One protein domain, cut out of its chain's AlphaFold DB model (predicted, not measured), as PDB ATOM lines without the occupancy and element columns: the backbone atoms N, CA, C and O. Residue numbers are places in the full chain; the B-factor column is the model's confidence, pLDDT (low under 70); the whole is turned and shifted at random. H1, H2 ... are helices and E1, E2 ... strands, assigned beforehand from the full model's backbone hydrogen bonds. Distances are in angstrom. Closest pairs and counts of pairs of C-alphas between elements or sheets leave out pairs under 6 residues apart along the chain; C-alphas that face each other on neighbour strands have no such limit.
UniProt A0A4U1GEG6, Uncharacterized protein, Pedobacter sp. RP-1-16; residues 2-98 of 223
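This is residues 2 to 98 of the 223 residues of an uncharacterized protein of Pedobacter sp. RP-1-16 (UniProt A0A4U1GEG6). A long, twisted two-stranded ribbon, the hairpin of E3 and E4, makes the length of the domain. Round the end where E3 begins and E4 ends, E2 on one side and E5 and E6 on the other widen it into a small sheet, with the short helix H1 over part of E4 and E5; near the far end the little strand E1 pairs with E3. The printed part has 97 residues; along the chain come six named strands, E1 to E6, and then one named helix, H1; the class is mostly strand, and the strands make one branched sheet whose neighbour pairs, E1 and E3, E2 and E3, E3 and E4, E4 and E5, and E5 and E6, are antiparallel. The whole is only just extended, close to loose, with a radius of gyration of the C-alphas of 19.2 A, and flat, spanning 61 by 35 by 19 A.

E3, residues 25 to 41, and E4, residues 47 to 64, form an antiparallel hairpin at 167 degrees; N 26 and O 63 are 2.8 A apart, as are N 40 and O 49, both within hydrogen-bond range. E2, residues 18 to 22, is antiparallel to E3 at 149 degrees, with N 20 and O 27 at 2.9 A. E1, residues 5 to 7, is on the same side of E3 as E2, with E4 on the other side; the C-alphas of 6 and 39 face each other at 5.8 A, but no backbone N and O across E1 and E3 are within hydrogen-bond range. The pairing is staggered: E2 pairs with E3 over its residues 25 to 29, E1 over 38 to 40. E5, residues 69 to 73, forms a hairpin with E4, at 143 degrees, with N 62 and O 71 at 2.8 A. E6, residues 82 to 85, forms a hairpin with E5, at 139 degrees, with N 72 and O 82 at 2.8 A. E2 to E6 form a meander, each strand the antiparallel neighbour of the one before. H1, residues 86 to 94, is on the sheet, over E4 and E5, at a height over the sheet of 11.5 A; it runs along the strands, at 23 degrees to E4 on the local plane. Its closest C-alpha to E5 is that of Val 86, 5.2 A from that of Phe 69. In H1 every O i to N i+4 pair is within hydrogen-bond range.

E3 runs 50.7 A from C-alpha 25 at (12.030, 95.695, -12.880) to C-alpha 41 at (14.282, 117.808, -58.417), and E4 runs 51.7 A. E2 measures 13.4 A, E5 13.5 A, E6 10.2 A, E1 6.5 A and H1 12.0 A, ending at C-alpha 94 at (-2.123, 103.458, -24.915).

The two C-alphas farthest apart, those of Lys 23 and Lys 44, are 61.3 A apart. The printed part has no cut and no long link. The mean pLDDT of the printed part is 74.8; residues 2 to 15 and 87 to 98 are under 70.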
ATOM      1  N   ASP A   2      22.935 125.222 -58.078       39.66
ATOM      2  CA  ASP A   2      22.116 125.242 -56.866       39.66
ATOM      3  C   ASP A   2      20.953 124.264 -57.039       39.66
ATOM      4  O   ASP A   2      20.168 124.373 -57.984       39.66
ATOM      5  N   LEU A   3      20.918 123.252 -56.172       36.41
ATOM      6  CA  LEU A   3      19.897 122.211 -56.110       36.41
ATOM      7  C   LEU A   3      18.896 122.573 -55.006       36.41
ATOM      8  O   LEU A   3      19.290 123.008 -53.925       36.41
ATOM      9  N   LEU A   4      17.607 122.378 -55.275       37.16
ATOM     10  CA  LEU A   4      16.535 122.518 -54.290       37.16
ATOM     11  C   LEU A   4      16.248 121.145 -53.675       37.16
ATOM     12  O   LEU A   4      15.804 120.237 -54.377       37.16
ATOM     13  N   ASN A   5      16.499 121.009 -52.371       39.69
ATOM     14  CA  ASN A   5      16.103 119.838 -51.590       39.69
ATOM     15  C   ASN A   5      14.708 120.073 -51.007       39.69
ATOM     16  O   ASN A   5      14.473 121.088 -50.350       39.69
ATOM     17  N   VAL A   6      13.793 119.134 -51.244       44.28
ATOM     18  CA  VAL A   6      12.449 119.137 -50.657       44.28
ATOM     19  C   VAL A   6      12.310 117.905 -49.771       44.28
ATOM     20  O   VAL A   6      12.382 116.775 -50.256       44.28
ATOM     21  N   ASP A   7      12.105 118.138 -48.475       39.88
ATOM     22  CA  ASP A   7      11.856 117.090 -47.486       39.88
ATOM     23  C   ASP A   7      10.349 116.837 -47.370       39.88
ATOM     24  O   ASP A   7       9.583 117.728 -46.994       39.88
ATOM     25  N   THR A   8       9.912 115.605 -47.649       41.72
ATOM     26  CA  THR A   8       8.510 115.195 -47.458       41.72
ATOM     27  C   THR A   8       8.425 114.077 -46.419       41.72
ATOM     28  O   THR A   8       9.086 113.046 -46.545       41.72
ATOM     29  N   VAL A   9       7.593 114.263 -45.386       36.41
ATOM     30  CA  VAL A   9       7.424 113.309 -44.275       36.41
ATOM     31  C   VAL A   9       6.073 112.598 -44.396       36.41
ATOM     32  O   VAL A   9       5.027 113.211 -44.201       36.41
ATOM     33  N   ALA A  10       6.084 111.290 -44.666       38.44
ATOM     34  CA  ALA A  10       4.901 110.429 -44.596       38.44
ATOM     35  C   ALA A  10       5.015 109.456 -43.409       38.44
ATOM     36  O   ALA A  10       6.026 108.770 -43.245       38.44
ATOM     37  N   VAL A  11       3.973 109.382 -42.571       34.41
ATOM     38  CA  VAL A  11       3.981 108.604 -41.318       34.41
ATOM     39  C   VAL A  11       3.102 107.358 -41.448       34.41
ATOM     40  O   VAL A  11       1.876 107.443 -41.463       34.41
ATOM     41  N   LYS A  12       3.727 106.175 -41.483       40.47
ATOM     42  CA  LYS A  12       3.059 104.881 -41.276       40.47
ATOM     43  C   LYS A  12       3.230 104.468 -39.815       40.47
ATOM     44  O   LYS A  12       4.307 104.036 -39.412       40.47
ATOM     45  N   THR A  13       2.177 104.576 -39.010       49.72
ATOM     46  CA  THR A  13       2.279 104.348 -37.560       49.72
ATOM     47  C   THR A  13       2.041 102.878 -37.200       49.72
ATOM     48  O   THR A  13       0.915 102.463 -36.936       49.72
ATOM     49  N   MET A  14       3.102 102.066 -37.157       52.09
ATOM     50  CA  MET A  14       3.097 100.807 -36.397       52.09
ATOM     51  C   MET A  14       3.770 101.067 -35.045       52.09
ATOM     52  O   MET A  14       4.985 101.217 -34.972       52.09
ATOM     53  N   VAL A  15       2.986 101.130 -33.967       64.88
ATOM     54  CA  VAL A  15       3.526 101.312 -32.612       64.88
ATOM     55  C   VAL A  15       3.857  99.941 -32.028       64.88
ATOM     56  O   VAL A  15       2.970  99.218 -31.581       64.88
ATOM     57  N   LYS A  16       5.136  99.557 -32.049       72.31
ATOM     58  CA  LYS A  16       5.623  98.326 -31.408       72.31
ATOM     59  C   LYS A  16       6.297  98.677 -30.089       72.31
ATOM     60  O   LYS A  16       7.396  99.195 -30.118       72.31
ATOM     61  N   ILE A  17       5.702  98.364 -28.945       76.69
ATOM     62  CA  ILE A  17       6.384  98.529 -27.651       76.69
ATOM     63  C   ILE A  17       7.030  97.196 -27.281       76.69
ATOM     64  O   ILE A  17       6.345  96.175 -27.225       76.69
ATOM     65  N   ASN A  18       8.340  97.189 -27.033       80.94
ATOM     66  CA  ASN A  18       9.009  96.010 -26.491       80.94
ATOM     67  C   ASN A  18       8.955  96.075 -24.963       80.94
ATOM     68  O   ASN A  18       9.342  97.087 -24.379       80.94
ATOM     69  N   ILE A  19       8.505  94.997 -24.326       80.44
ATOM     70  CA  ILE A  19       8.455  94.879 -22.867       80.44
ATOM     71  C   ILE A  19       9.488  93.839 -22.445       80.44
ATOM     72  O   ILE A  19       9.528  92.739 -22.994       80.44
ATOM     73  N   SER A  20      10.342  94.186 -21.491       83.62
ATOM     74  CA  SER A  20      11.362  93.292 -20.940       83.62
ATOM     75  C   SER A  20      11.303  93.301 -19.418       83.62
ATOM     76  O   SER A  20      11.004  94.329 -18.815       83.62
ATOM     77  N   TYR A  21      11.602  92.158 -18.807       81.94
ATOM     78  CA  TYR A  21      11.561  91.971 -17.359       81.94
ATOM     79  C   TYR A  21      12.947  91.579 -16.845       81.94
ATOM     80  O   TYR A  21      13.611  90.733 -17.445       81.94
ATOM     81  N   TYR A  22      13.367  92.173 -15.729       83.62
ATOM     82  CA  TYR A  22      14.581  91.790 -15.011       83.62
ATOM     83  C   TYR A  22      14.333  91.856 -13.504       83.62
ATOM     84  O   TYR A  22      14.269  92.938 -12.918       83.62
ATOM     85  N   LYS A  23      14.190  90.688 -12.863       86.12
ATOM     86  CA  LYS A  23      13.720  90.578 -11.471       86.12
ATOM     87  C   LYS A  23      12.382  91.319 -11.301       86.12
ATOM     88  O   LYS A  23      11.430  91.030 -12.018       86.12
ATOM     89  N   GLU A  24      12.315  92.277 -10.383       85.94
ATOM     90  CA  GLU A  24      11.151  93.134 -10.135       85.94
ATOM     91  C   GLU A  24      11.064  94.355 -11.065       85.94
ATOM     92  O   GLU A  24      10.125  95.135 -10.953       85.94
ATOM     93  N   TYR A  25      12.013  94.544 -11.982       86.56
ATOM     94  CA  TYR A  25      12.030  95.695 -12.880       86.56
ATOM     95  C   TYR A  25      11.381  95.361 -14.218       86.56
ATOM     96  O   TYR A  25      11.591  94.291 -14.797       86.56
ATOM     97  N   VAL A  26      10.624  96.325 -14.728       87.19
ATOM     98  CA  VAL A  26       9.996  96.295 -16.044       87.19
ATOM     99  C   VAL A  26      10.619  97.390 -16.892       87.19
ATOM    100  O   VAL A  26      10.796  98.516 -16.432       87.19
ATOM    101  N   MET A  27      10.937  97.065 -18.140       88.75
ATOM    102  CA  MET A  27      11.412  98.017 -19.132       88.75
ATOM    103  C   MET A  27      10.490  98.036 -20.343       88.75
ATOM    104  O   MET A  27      10.217  96.995 -20.938       88.75
ATOM    105  N   LEU A  28      10.073  99.234 -20.739       87.69
ATOM    106  CA  LEU A  28       9.352  99.497 -21.978       87.69
ATOM    107  C   LEU A  28      10.295 100.208 -22.948       87.69
ATOM    108  O   LEU A  28      10.677 101.354 -22.707       87.69
ATOM    109  N   ALA A  29      10.668  99.549 -24.043       87.38
ATOM    110  CA  ALA A  29      11.405 100.175 -25.134       87.38
ATOM    111  C   ALA A  29      10.421 100.583 -26.237       87.38
ATOM    112  O   ALA A  29       9.829  99.736 -26.913       87.38
ATOM    113  N   ILE A  30      10.236 101.892 -26.386       84.88
ATOM    114  CA  ILE A  30       9.318 102.500 -27.348       84.88
ATOM    115  C   ILE A  30      10.150 103.004 -28.536       84.88
ATOM    116  O   ILE A  30      10.995 103.875 -28.329       84.88
ATOM    117  N   PRO A  31       9.949 102.467 -29.751       83.44
ATOM    118  CA  PRO A  31      10.615 102.940 -30.947       83.44
ATOM    119  C   PRO A  31      10.029 104.281 -31.376       83.44
ATOM    120  O   PRO A  31       8.811 104.467 -31.414       83.44
ATOM    121  N   GLU A  32      10.910 105.182 -31.763       80.12
ATOM    122  CA  GLU A  32      10.599 106.379 -32.523       80.12
ATOM    123  C   GLU A  32      11.216 106.182 -33.904       80.12
ATOM    124  O   GLU A  32      12.436 106.085 -34.049       80.12
ATOM    125  N   VAL A  33      10.344 106.011 -34.899       80.25
ATOM    126  CA  VAL A  33      10.730 105.762 -36.288       80.25
ATOM    127  C   VAL A  33      10.725 107.093 -37.024       80.25
ATOM    128  O   VAL A  33       9.705 107.782 -37.057       80.25
ATOM    129  N   PHE A  34      11.860 107.431 -37.615       75.56
ATOM    130  CA  PHE A  34      12.062 108.622 -38.421       75.56
ATOM    131  C   PHE A  34      12.211 108.191 -39.874       75.56
ATOM    132  O   PHE A  34      13.132 107.452 -40.214       75.56
ATOM    133  N   THR A  35      11.298 108.654 -40.724       75.31
ATOM    134  CA  THR A  35      11.401 108.490 -42.174       75.31
ATOM    135  C   THR A  35      11.881 109.806 -42.762       75.31
ATOM    136  O   THR A  35      11.216 110.828 -42.597       75.31
ATOM    137  N   GLN A  36      13.026 109.780 -43.432       75.75
ATOM    138  CA  GLN A  36      13.568 110.905 -44.183       75.75
ATOM    139  C   GLN A  36      13.514 110.550 -45.665       75.75
ATOM    140  O   GLN A  36      14.092 109.544 -46.074       75.75
ATOM    141  N   THR A  37      12.814 111.360 -46.453       79.81
ATOM    142  CA  THR A  37      12.713 111.184 -47.906       79.81
ATOM    143  C   THR A  37      13.453 112.331 -48.567       79.81
ATOM    144  O   THR A  37      12.981 113.466 -48.533       79.81
ATOM    145  N   LEU A  38      14.607 112.036 -49.155       81.75
ATOM    146  CA  LEU A  38      15.384 112.994 -49.922       81.75
ATOM    147  C   LEU A  38      14.916 112.946 -51.376       81.75
ATOM    148  O   LEU A  38      15.167 111.964 -52.076       81.75
ATOM    149  N   THR A  39      14.261 114.012 -51.831       81.88
ATOM    150  CA  THR A  39      13.821 114.147 -53.226       81.88
ATOM    151  C   THR A  39      14.723 115.135 -53.950       81.88
ATOM    152  O   THR A  39      14.834 116.292 -53.551       81.88
ATOM    153  N   THR A  40      15.368 114.686 -55.025       83.25
ATOM    154  CA  THR A  40      16.137 115.552 -55.927       83.25
ATOM    155  C   THR A  40      15.248 115.954 -57.096       83.25
ATOM    156  O   THR A  40      14.719 115.084 -57.788       83.25
ATOM    157  N   LEU A  41      15.095 117.259 -57.329       87.19
ATOM    158  CA  LEU A  41      14.282 117.808 -58.417       87.19
ATOM    159  C   LEU A  41      15.158 118.409 -59.524       87.19
ATOM    160  O   LEU A  41      16.237 118.942 -59.256       87.19
ATOM    161  N   ASP A  42      14.684 118.361 -60.770       84.94
ATOM    162  CA  ASP A  42      15.245 119.163 -61.858       84.94
ATOM    163  C   ASP A  42      14.748 120.624 -61.801       84.94
ATOM    164  O   ASP A  42      13.898 121.002 -60.992       84.94
ATOM    165  N   LYS A  43      15.252 121.479 -62.702       80.31
ATOM    166  CA  LYS A  43      14.844 122.897 -62.786       80.31
ATOM    167  C   LYS A  43      13.371 123.113 -63.163       80.31
ATOM    168  O   LYS A  43      12.884 124.232 -63.056       80.31
ATOM    169  N   LYS A  44      12.685 122.078 -63.650       87.38
ATOM    170  CA  LYS A  44      11.261 122.087 -64.005       87.38
ATOM    171  C   LYS A  44      10.401 121.445 -62.908       87.38
ATOM    172  O   LYS A  44       9.224 121.200 -63.145       87.38
ATOM    173  N   ALA A  45      10.981 121.202 -61.728       78.12
ATOM    174  CA  ALA A  45      10.355 120.518 -60.602       78.12
ATOM    175  C   ALA A  45       9.945 119.060 -60.889       78.12
ATOM    176  O   ALA A  45       9.108 118.505 -60.178       78.12
ATOM    177  N   ASN A  46      10.548 118.409 -61.887       83.81
ATOM    178  CA  ASN A  46      10.384 116.971 -62.073       83.81
ATOM    179  C   ASN A  46      11.285 116.216 -61.095       83.81
ATOM    180  O   ASN A  46      12.431 116.603 -60.863       83.81
ATOM    181  N   VAL A  47      10.783 115.105 -60.559       84.50
ATOM    182  CA  VAL A  47      11.555 114.218 -59.682       84.50
ATOM    183  C   VAL A  47      12.641 113.512 -60.492       84.50
ATOM    184  O   VAL A  47      12.343 112.771 -61.425       84.50
ATOM    185  N   LEU A  48      13.904 113.741 -60.129       84.44
ATOM    186  CA  LEU A  48      15.065 113.044 -60.691       84.44
ATOM    187  C   LEU A  48      15.424 111.801 -59.880       84.44
ATOM    188  O   LEU A  48      15.815 110.785 -60.445       84.44
ATOM    189  N   ASN A  49      15.331 111.903 -58.554       84.06
ATOM    190  CA  ASN A  49      15.665 110.825 -57.637       84.06
ATOM    191  C   ASN A  49      14.883 110.972 -56.330       84.06
ATOM    192  O   ASN A  49      14.655 112.089 -55.866       84.06
ATOM    193  N   GLU A  50      14.544 109.845 -55.719       85.62
ATOM    194  CA  GLU A  50      13.922 109.768 -54.403       85.62
ATOM    195  C   GLU A  50      14.667 108.704 -53.594       85.62
ATOM    196  O   GLU A  50      14.769 107.547 -54.002       85.62
ATOM    197  N   ALA A  51      15.231 109.100 -52.455       83.62
ATOM    198  CA  ALA A  51      15.913 108.193 -51.544       83.62
ATOM    199  C   ALA A  51      15.259 108.259 -50.167       83.62
ATOM    200  O   ALA A  51      15.201 109.319 -49.545       83.62
ATOM    201  N   THR A  52      14.814 107.110 -49.666       82.31
ATOM    202  CA  THR A  52      14.154 107.015 -48.362       82.31
ATOM    203  C   THR A  52      15.079 106.351 -47.358       82.31
ATOM    204  O   THR A  52      15.479 105.198 -47.528       82.31
ATOM    205  N   LYS A  53      15.388 107.063 -46.276       82.88
ATOM    206  CA  LYS A  53      16.100 106.537 -45.115       82.88
ATOM    207  C   LYS A  53      15.124 106.370 -43.957       82.88
ATOM    208  O   LYS A  53      14.341 107.269 -43.658       82.88
ATOM    209  N   ILE A  54      15.176 105.214 -43.301       79.62
ATOM    210  CA  ILE A  54      14.368 104.920 -42.117       79.62
ATOM    211  C   ILE A  54      15.320 104.677 -40.952       79.62
ATOM    212  O   ILE A  54      16.026 103.672 -40.930       79.62
ATOM    213  N   ASP A  55      15.310 105.579 -39.977       79.88
ATOM    214  CA  ASP A  55      16.053 105.439 -38.728       79.88
ATOM    215  C   ASP A  55      15.083 105.085 -37.593       79.88
ATOM    216  O   ASP A  55      13.960 105.584 -37.529       79.88
ATOM    217  N   THR A  56      15.493 104.205 -36.681       80.62
ATOM    218  CA  THR A  56      14.705 103.866 -35.486       80.62
ATOM    219  C   THR A  56      15.555 104.076 -34.246       80.62
ATOM    220  O   THR A  56      16.565 103.400 -34.065       80.62
ATOM    221  N   ILE A  57      15.127 104.981 -33.370       84.69
ATOM    222  CA  ILE A  57      15.710 105.139 -32.033       84.69
ATOM    223  C   ILE A  57      14.739 104.588 -30.995       84.69
ATOM    224  O   ILE A  57      13.542 104.481 -31.249       84.69
ATOM    225  N   TYR A  58      15.234 104.246 -29.811       85.75
ATOM    226  CA  TYR A  58      14.404 103.713 -28.737       85.75
ATOM    227  C   TYR A  58      14.487 104.591 -27.498       85.75
ATOM    228  O   TYR A  58      15.577 104.914 -27.030       85.75
ATOM    229  N   ARG A  59      13.323 104.890 -26.919       88.56
ATOM    230  CA  ARG A  59      13.217 105.413 -25.555       88.56
ATOM    231  C   ARG A  59      12.922 104.273 -24.597       88.56
ATOM    232  O   ARG A  59      11.938 103.553 -24.774       88.56
ATOM    233  N   TYR A  60      13.747 104.140 -23.569       90.38
ATOM    234  CA  TYR A  60      13.656 103.067 -22.586       90.38
ATOM    235  C   TYR A  60      13.067 103.611 -21.291       90.38
ATOM    236  O   TYR A  60      13.596 104.545 -20.702       90.38
ATOM    237  N   HIS A  61      11.969 103.028 -20.834       91.38
ATOM    238  CA  HIS A  61      11.303 103.416 -19.597       91.38
ATOM    239  C   HIS A  61      11.417 102.259 -18.621       91.38
ATOM    240  O   HIS A  61      10.829 101.210 -18.867       91.38
ATOM    241  N   ILE A  62      12.188 102.434 -17.551       91.88
ATOM    242  CA  ILE A  62      12.430 101.405 -16.539       91.88
ATOM    243  C   ILE A  62      11.729 101.805 -15.250       91.88
ATOM    244  O   ILE A  62      11.864 102.940 -14.800       91.88
ATOM    245  N   TYR A  63      10.989 100.882 -14.658       90.44
ATOM    246  CA  TYR A  63      10.341 101.077 -13.367       90.44
ATOM    247  C   TYR A  63      10.341  99.774 -12.581       90.44
ATOM    248  O   TYR A  63      10.371  98.681 -13.156       90.44
ATOM    249  N   LYS A  64      10.322  99.892 -11.256       88.38
ATOM    250  CA  LYS A  64      10.110  98.754 -10.370       88.38
ATOM    251  C   LYS A  64       8.619  98.423 -10.325       88.38
ATOM    252  O   LYS A  64       7.755  99.286 -10.461       88.38
ATOM    253  N   LYS A  65       8.314  97.136 -10.223       77.12
ATOM    254  CA  LYS A  65       6.953  96.615 -10.161       77.12
ATOM    255  C   LYS A  65       6.180  97.310  -9.029       77.12
ATOM    256  O   LYS A  65       6.689  97.412  -7.925       77.12
ATOM    257  N   ASP A  66       4.951  97.728  -9.333       78.06
ATOM    258  CA  ASP A  66       4.006  98.361  -8.395       78.06
ATOM    259  C   ASP A  66       4.392  99.789  -7.939       78.06
ATOM    260  O   ASP A  66       3.653 100.410  -7.181       78.06
ATOM    261  N   GLU A  67       5.470 100.362  -8.486       83.25
ATOM    262  CA  GLU A  67       5.823 101.773  -8.298       83.25
ATOM    263  C   GLU A  67       5.043 102.705  -9.234       83.25
ATOM    264  O   GLU A  67       4.844 102.424 -10.422       83.25
ATOM    265  N   MET A  68       4.664 103.879  -8.718       83.88
ATOM    266  CA  MET A  68       3.992 104.927  -9.502       83.88
ATOM    267  C   MET A  68       4.947 105.688 -10.432       83.88
ATOM    268  O   MET A  68       4.510 106.335 -11.394       83.88
ATOM    269  N   PHE A  69       6.250 105.613 -10.157       89.62
ATOM    270  CA  PHE A  69       7.289 106.344 -10.868       89.62
ATOM    271  C   PHE A  69       8.361 105.410 -11.426       89.62
ATOM    272  O   PHE A  69       8.614 104.319 -10.926       89.62
ATOM    273  N   GLY A  70       9.004 105.866 -12.495       91.44
ATOM    274  CA  GLY A  70      10.123 105.187 -13.124       91.44
ATOM    275  C   GLY A  70      11.155 106.172 -13.646       91.44
ATOM    276  O   GLY A  70      11.093 107.375 -13.407       91.44
ATOM    277  N   THR A  71      12.119 105.659 -14.399       93.94
ATOM    278  CA  THR A  71      13.155 106.437 -15.073       93.94
ATOM    279  C   THR A  71      13.110 106.214 -16.583       93.94
ATOM    280  O   THR A  71      13.115 105.080 -17.061       93.94
ATOM    281  N   ARG A  72      13.075 107.308 -17.342       92.88
ATOM    282  CA  ARG A  72      13.195 107.336 -18.799       92.88
ATOM    283  C   ARG A  72      14.649 107.564 -19.196       92.88
ATOM    284  O   ARG A  72      15.273 108.510 -18.721       92.88
ATOM    285  N   TYR A  73      15.130 106.754 -20.123       93.12
ATOM    286  CA  TYR A  73      16.429 106.849 -20.768       93.12
ATOM    287  C   TYR A  73      16.234 107.058 -22.267       93.12
ATOM    288  O   TYR A  73      15.478 106.328 -22.914       93.12
ATOM    289  N   ASP A  74      16.931 108.042 -22.824       88.94
ATOM    290  CA  ASP A  74      16.808 108.391 -24.242       88.94
ATOM    291  C   ASP A  74      17.712 107.516 -25.144       88.94
ATOM    292  O   ASP A  74      17.640 107.596 -26.365       88.94
ATOM    293  N   SER A  75      18.548 106.645 -24.557       88.56
ATOM    294  CA  SER A  75      19.309 105.607 -25.268       88.56
ATOM    295  C   SER A  75      19.674 104.434 -24.349       88.56
ATOM    296  O   SER A  75      19.638 104.559 -23.122       88.56
ATOM    297  N   ILE A  76      20.085 103.301 -24.929       86.88
ATOM    298  CA  ILE A  76      20.489 102.105 -24.168       86.88
ATOM    299  C   ILE A  76      21.770 102.318 -23.347       86.88
ATOM    300  O   ILE A  76      21.988 101.657 -22.334       86.88
ATOM    301  N   ASN A  77      22.602 103.277 -23.764       86.31
ATOM    302  CA  ASN A  77      23.872 103.625 -23.128       86.31
ATOM    303  C   ASN A  77      23.771 104.873 -22.242       86.31
ATOM    304  O   ASN A  77      24.785 105.336 -21.722       86.31
ATOM    305  N   ALA A  78      22.570 105.424 -22.057       87.81
ATOM    306  CA  ALA A  78      22.372 106.603 -21.233       87.81
ATOM    307  C   ALA A  78      22.797 106.337 -19.778       87.81
ATOM    308  O   ALA A  78      22.432 105.332 -19.166       87.81
ATOM    309  N   THR A  79      23.570 107.268 -19.226       85.69
ATOM    310  CA  THR A  79      24.048 107.240 -17.835       85.69
ATOM    311  C   THR A  79      23.146 108.033 -16.896       85.69
ATOM    312  O   THR A  79      23.126 107.785 -15.694       85.69
ATOM    313  N   LYS A  80      22.367 108.969 -17.447       86.75
ATOM    314  CA  LYS A  80      21.363 109.760 -16.737       86.75
ATOM    315  C   LYS A  80      19.989 109.460 -17.313       86.75
ATOM    316  O   LYS A  80      19.849 109.230 -18.514       86.75
ATOM    317  N   GLY A  81      18.986 109.474 -16.449       88.94
ATOM    318  CA  GLY A  81      17.599 109.309 -16.844       88.94
ATOM    319  C   GLY A  81      16.702 110.307 -16.130       88.94
ATOM    320  O   GLY A  81      17.072 110.868 -15.100       88.94
ATOM    321  N   ASN A  82      15.524 110.527 -16.701       91.56
ATOM    322  CA  ASN A  82      14.536 111.474 -16.200       91.56
ATOM    323  C   ASN A  82      13.412 110.722 -15.490       91.56
ATOM    324  O   ASN A  82      12.926 109.717 -16.008       91.56
ATOM    325  N   VAL A  83      12.977 111.200 -14.325       91.56
ATOM    326  CA  VAL A  83      11.836 110.598 -13.623       91.56
ATOM    327  C   VAL A  83      10.569 110.772 -14.462       91.56
ATOM    328  O   VAL A  83      10.355 111.818 -15.071       91.56
ATOM    329  N   PHE A  84       9.729 109.741 -14.512       87.19
ATOM    330  CA  PHE A  84       8.433 109.799 -15.183       87.19
ATOM    331  C   PHE A  84       7.364 109.052 -14.375       87.19
ATOM    332  O   PHE A  84       7.680 108.130 -13.628       87.19
ATOM    333  N   SER A  85       6.096 109.433 -14.543       84.62
ATOM    334  CA  SER A  85       4.951 108.707 -13.978       84.62
ATOM    335  C   SER A  85       4.602 107.498 -14.857       84.62
ATOM    336  O   SER A  85       4.295 107.657 -16.043       84.62
ATOM    337  N   VAL A  86       4.626 106.296 -14.275       78.56
ATOM    338  CA  VAL A  86       4.298 105.024 -14.954       78.56
ATOM    339  C   VAL A  86       2.849 105.029 -15.424       78.56
ATOM    340  O   VAL A  86       2.559 104.710 -16.580       78.56
ATOM    341  N   ASP A  87       1.961 105.493 -14.550       66.88
ATOM    342  CA  ASP A  87       0.540 105.668 -14.823       66.88
ATOM    343  C   ASP A  87       0.299 106.561 -16.040       66.88
ATOM    344  O   ASP A  87      -0.499 106.226 -16.914       66.88
ATOM    345  N   SER A  88       1.037 107.670 -16.139       57.66
ATOM    346  CA  SER A  88       0.953 108.580 -17.282       57.66
ATOM    347  C   SER A  88       1.417 107.906 -18.568       57.66
ATOM    348  O   SER A  88       0.757 108.038 -19.593       57.66
ATOM    349  N   LEU A  89       2.512 107.143 -18.540       65.94
ATOM    350  CA  LEU A  89       3.019 106.462 -19.731       65.94
ATOM    351  C   LEU A  89       2.009 105.445 -20.275       65.94
ATOM    352  O   LEU A  89       1.745 105.440 -21.475       65.94
ATOM    353  N   LEU A  90       1.411 104.628 -19.407       63.09
ATOM    354  CA  LEU A  90       0.440 103.613 -19.818       63.09
ATOM    355  C   LEU A  90      -0.911 104.242 -20.194       63.09
ATOM    356  O   LEU A  90      -1.434 103.958 -21.271       63.09
ATOM    357  N   LYS A  91      -1.452 105.164 -19.385       52.38
ATOM    358  CA  LYS A  91      -2.759 105.800 -19.645       52.38
ATOM    359  C   LYS A  91      -2.729 106.768 -20.835       52.38
ATOM    360  O   LYS A  91      -3.629 106.698 -21.673       52.38
ATOM    361  N   LEU A  92      -1.727 107.651 -20.962       47.97
ATOM    362  CA  LEU A  92      -1.681 108.642 -22.056       47.97
ATOM    363  C   LEU A  92      -1.291 108.035 -23.402       47.97
ATOM    364  O   LEU A  92      -1.831 108.468 -24.419       47.97
ATOM    365  N   LYS A  93      -0.358 107.071 -23.442       49.31
ATOM    366  CA  LYS A  93       0.123 106.533 -24.728       49.31
ATOM    367  C   LYS A  93      -0.736 105.408 -25.273       49.31
ATOM    368  O   LYS A  93      -0.822 105.299 -26.492       49.31
ATOM    369  N   ALA A  94      -1.364 104.598 -24.423       46.50
ATOM    370  CA  ALA A  94      -2.123 103.458 -24.915       46.50
ATOM    371  C   ALA A  94      -3.651 103.681 -24.939       46.50
ATOM    372  O   ALA A  94      -4.316 102.975 -25.699       46.50
ATOM    373  N   PHE A  95      -4.216 104.657 -24.192       50.31
ATOM    374  CA  PHE A  95      -5.668 104.621 -23.925       50.31
ATOM    375  C   PHE A  95      -6.459 105.915 -23.737       50.31
ATOM    376  O   PHE A  95      -7.679 105.852 -23.860       50.31
ATOM    377  N   LYS A  96      -5.859 107.061 -23.375       50.84
ATOM    378  CA  LYS A  96      -6.613 108.276 -22.973       50.84
ATOM    379  C   LYS A  96      -7.822 107.979 -22.046       50.84
ATOM    380  O   LYS A  96      -8.856 108.627 -22.150       50.84
ATOM    381  N   GLY A  97      -7.711 106.977 -21.164       46.53
ATOM    382  CA  GLY A  97      -8.775 106.584 -20.228       46.53
ATOM    383  C   GLY A  97      -9.914 105.705 -20.782       46.53
ATOM    384  O   GLY A  97     -10.858 105.445 -20.042       46.53
ATOM    385  N   GLY A  98      -9.856 105.227 -22.031       51.66
ATOM    386  CA  GLY A  98     -10.867 104.323 -22.603       51.66
ATOM    387  C   GLY A  98     -10.606 102.834 -22.327       51.66
ATOM    388  O   GLY A  98      -9.455 102.396 -22.294       51.66
TER     389      GLY A  98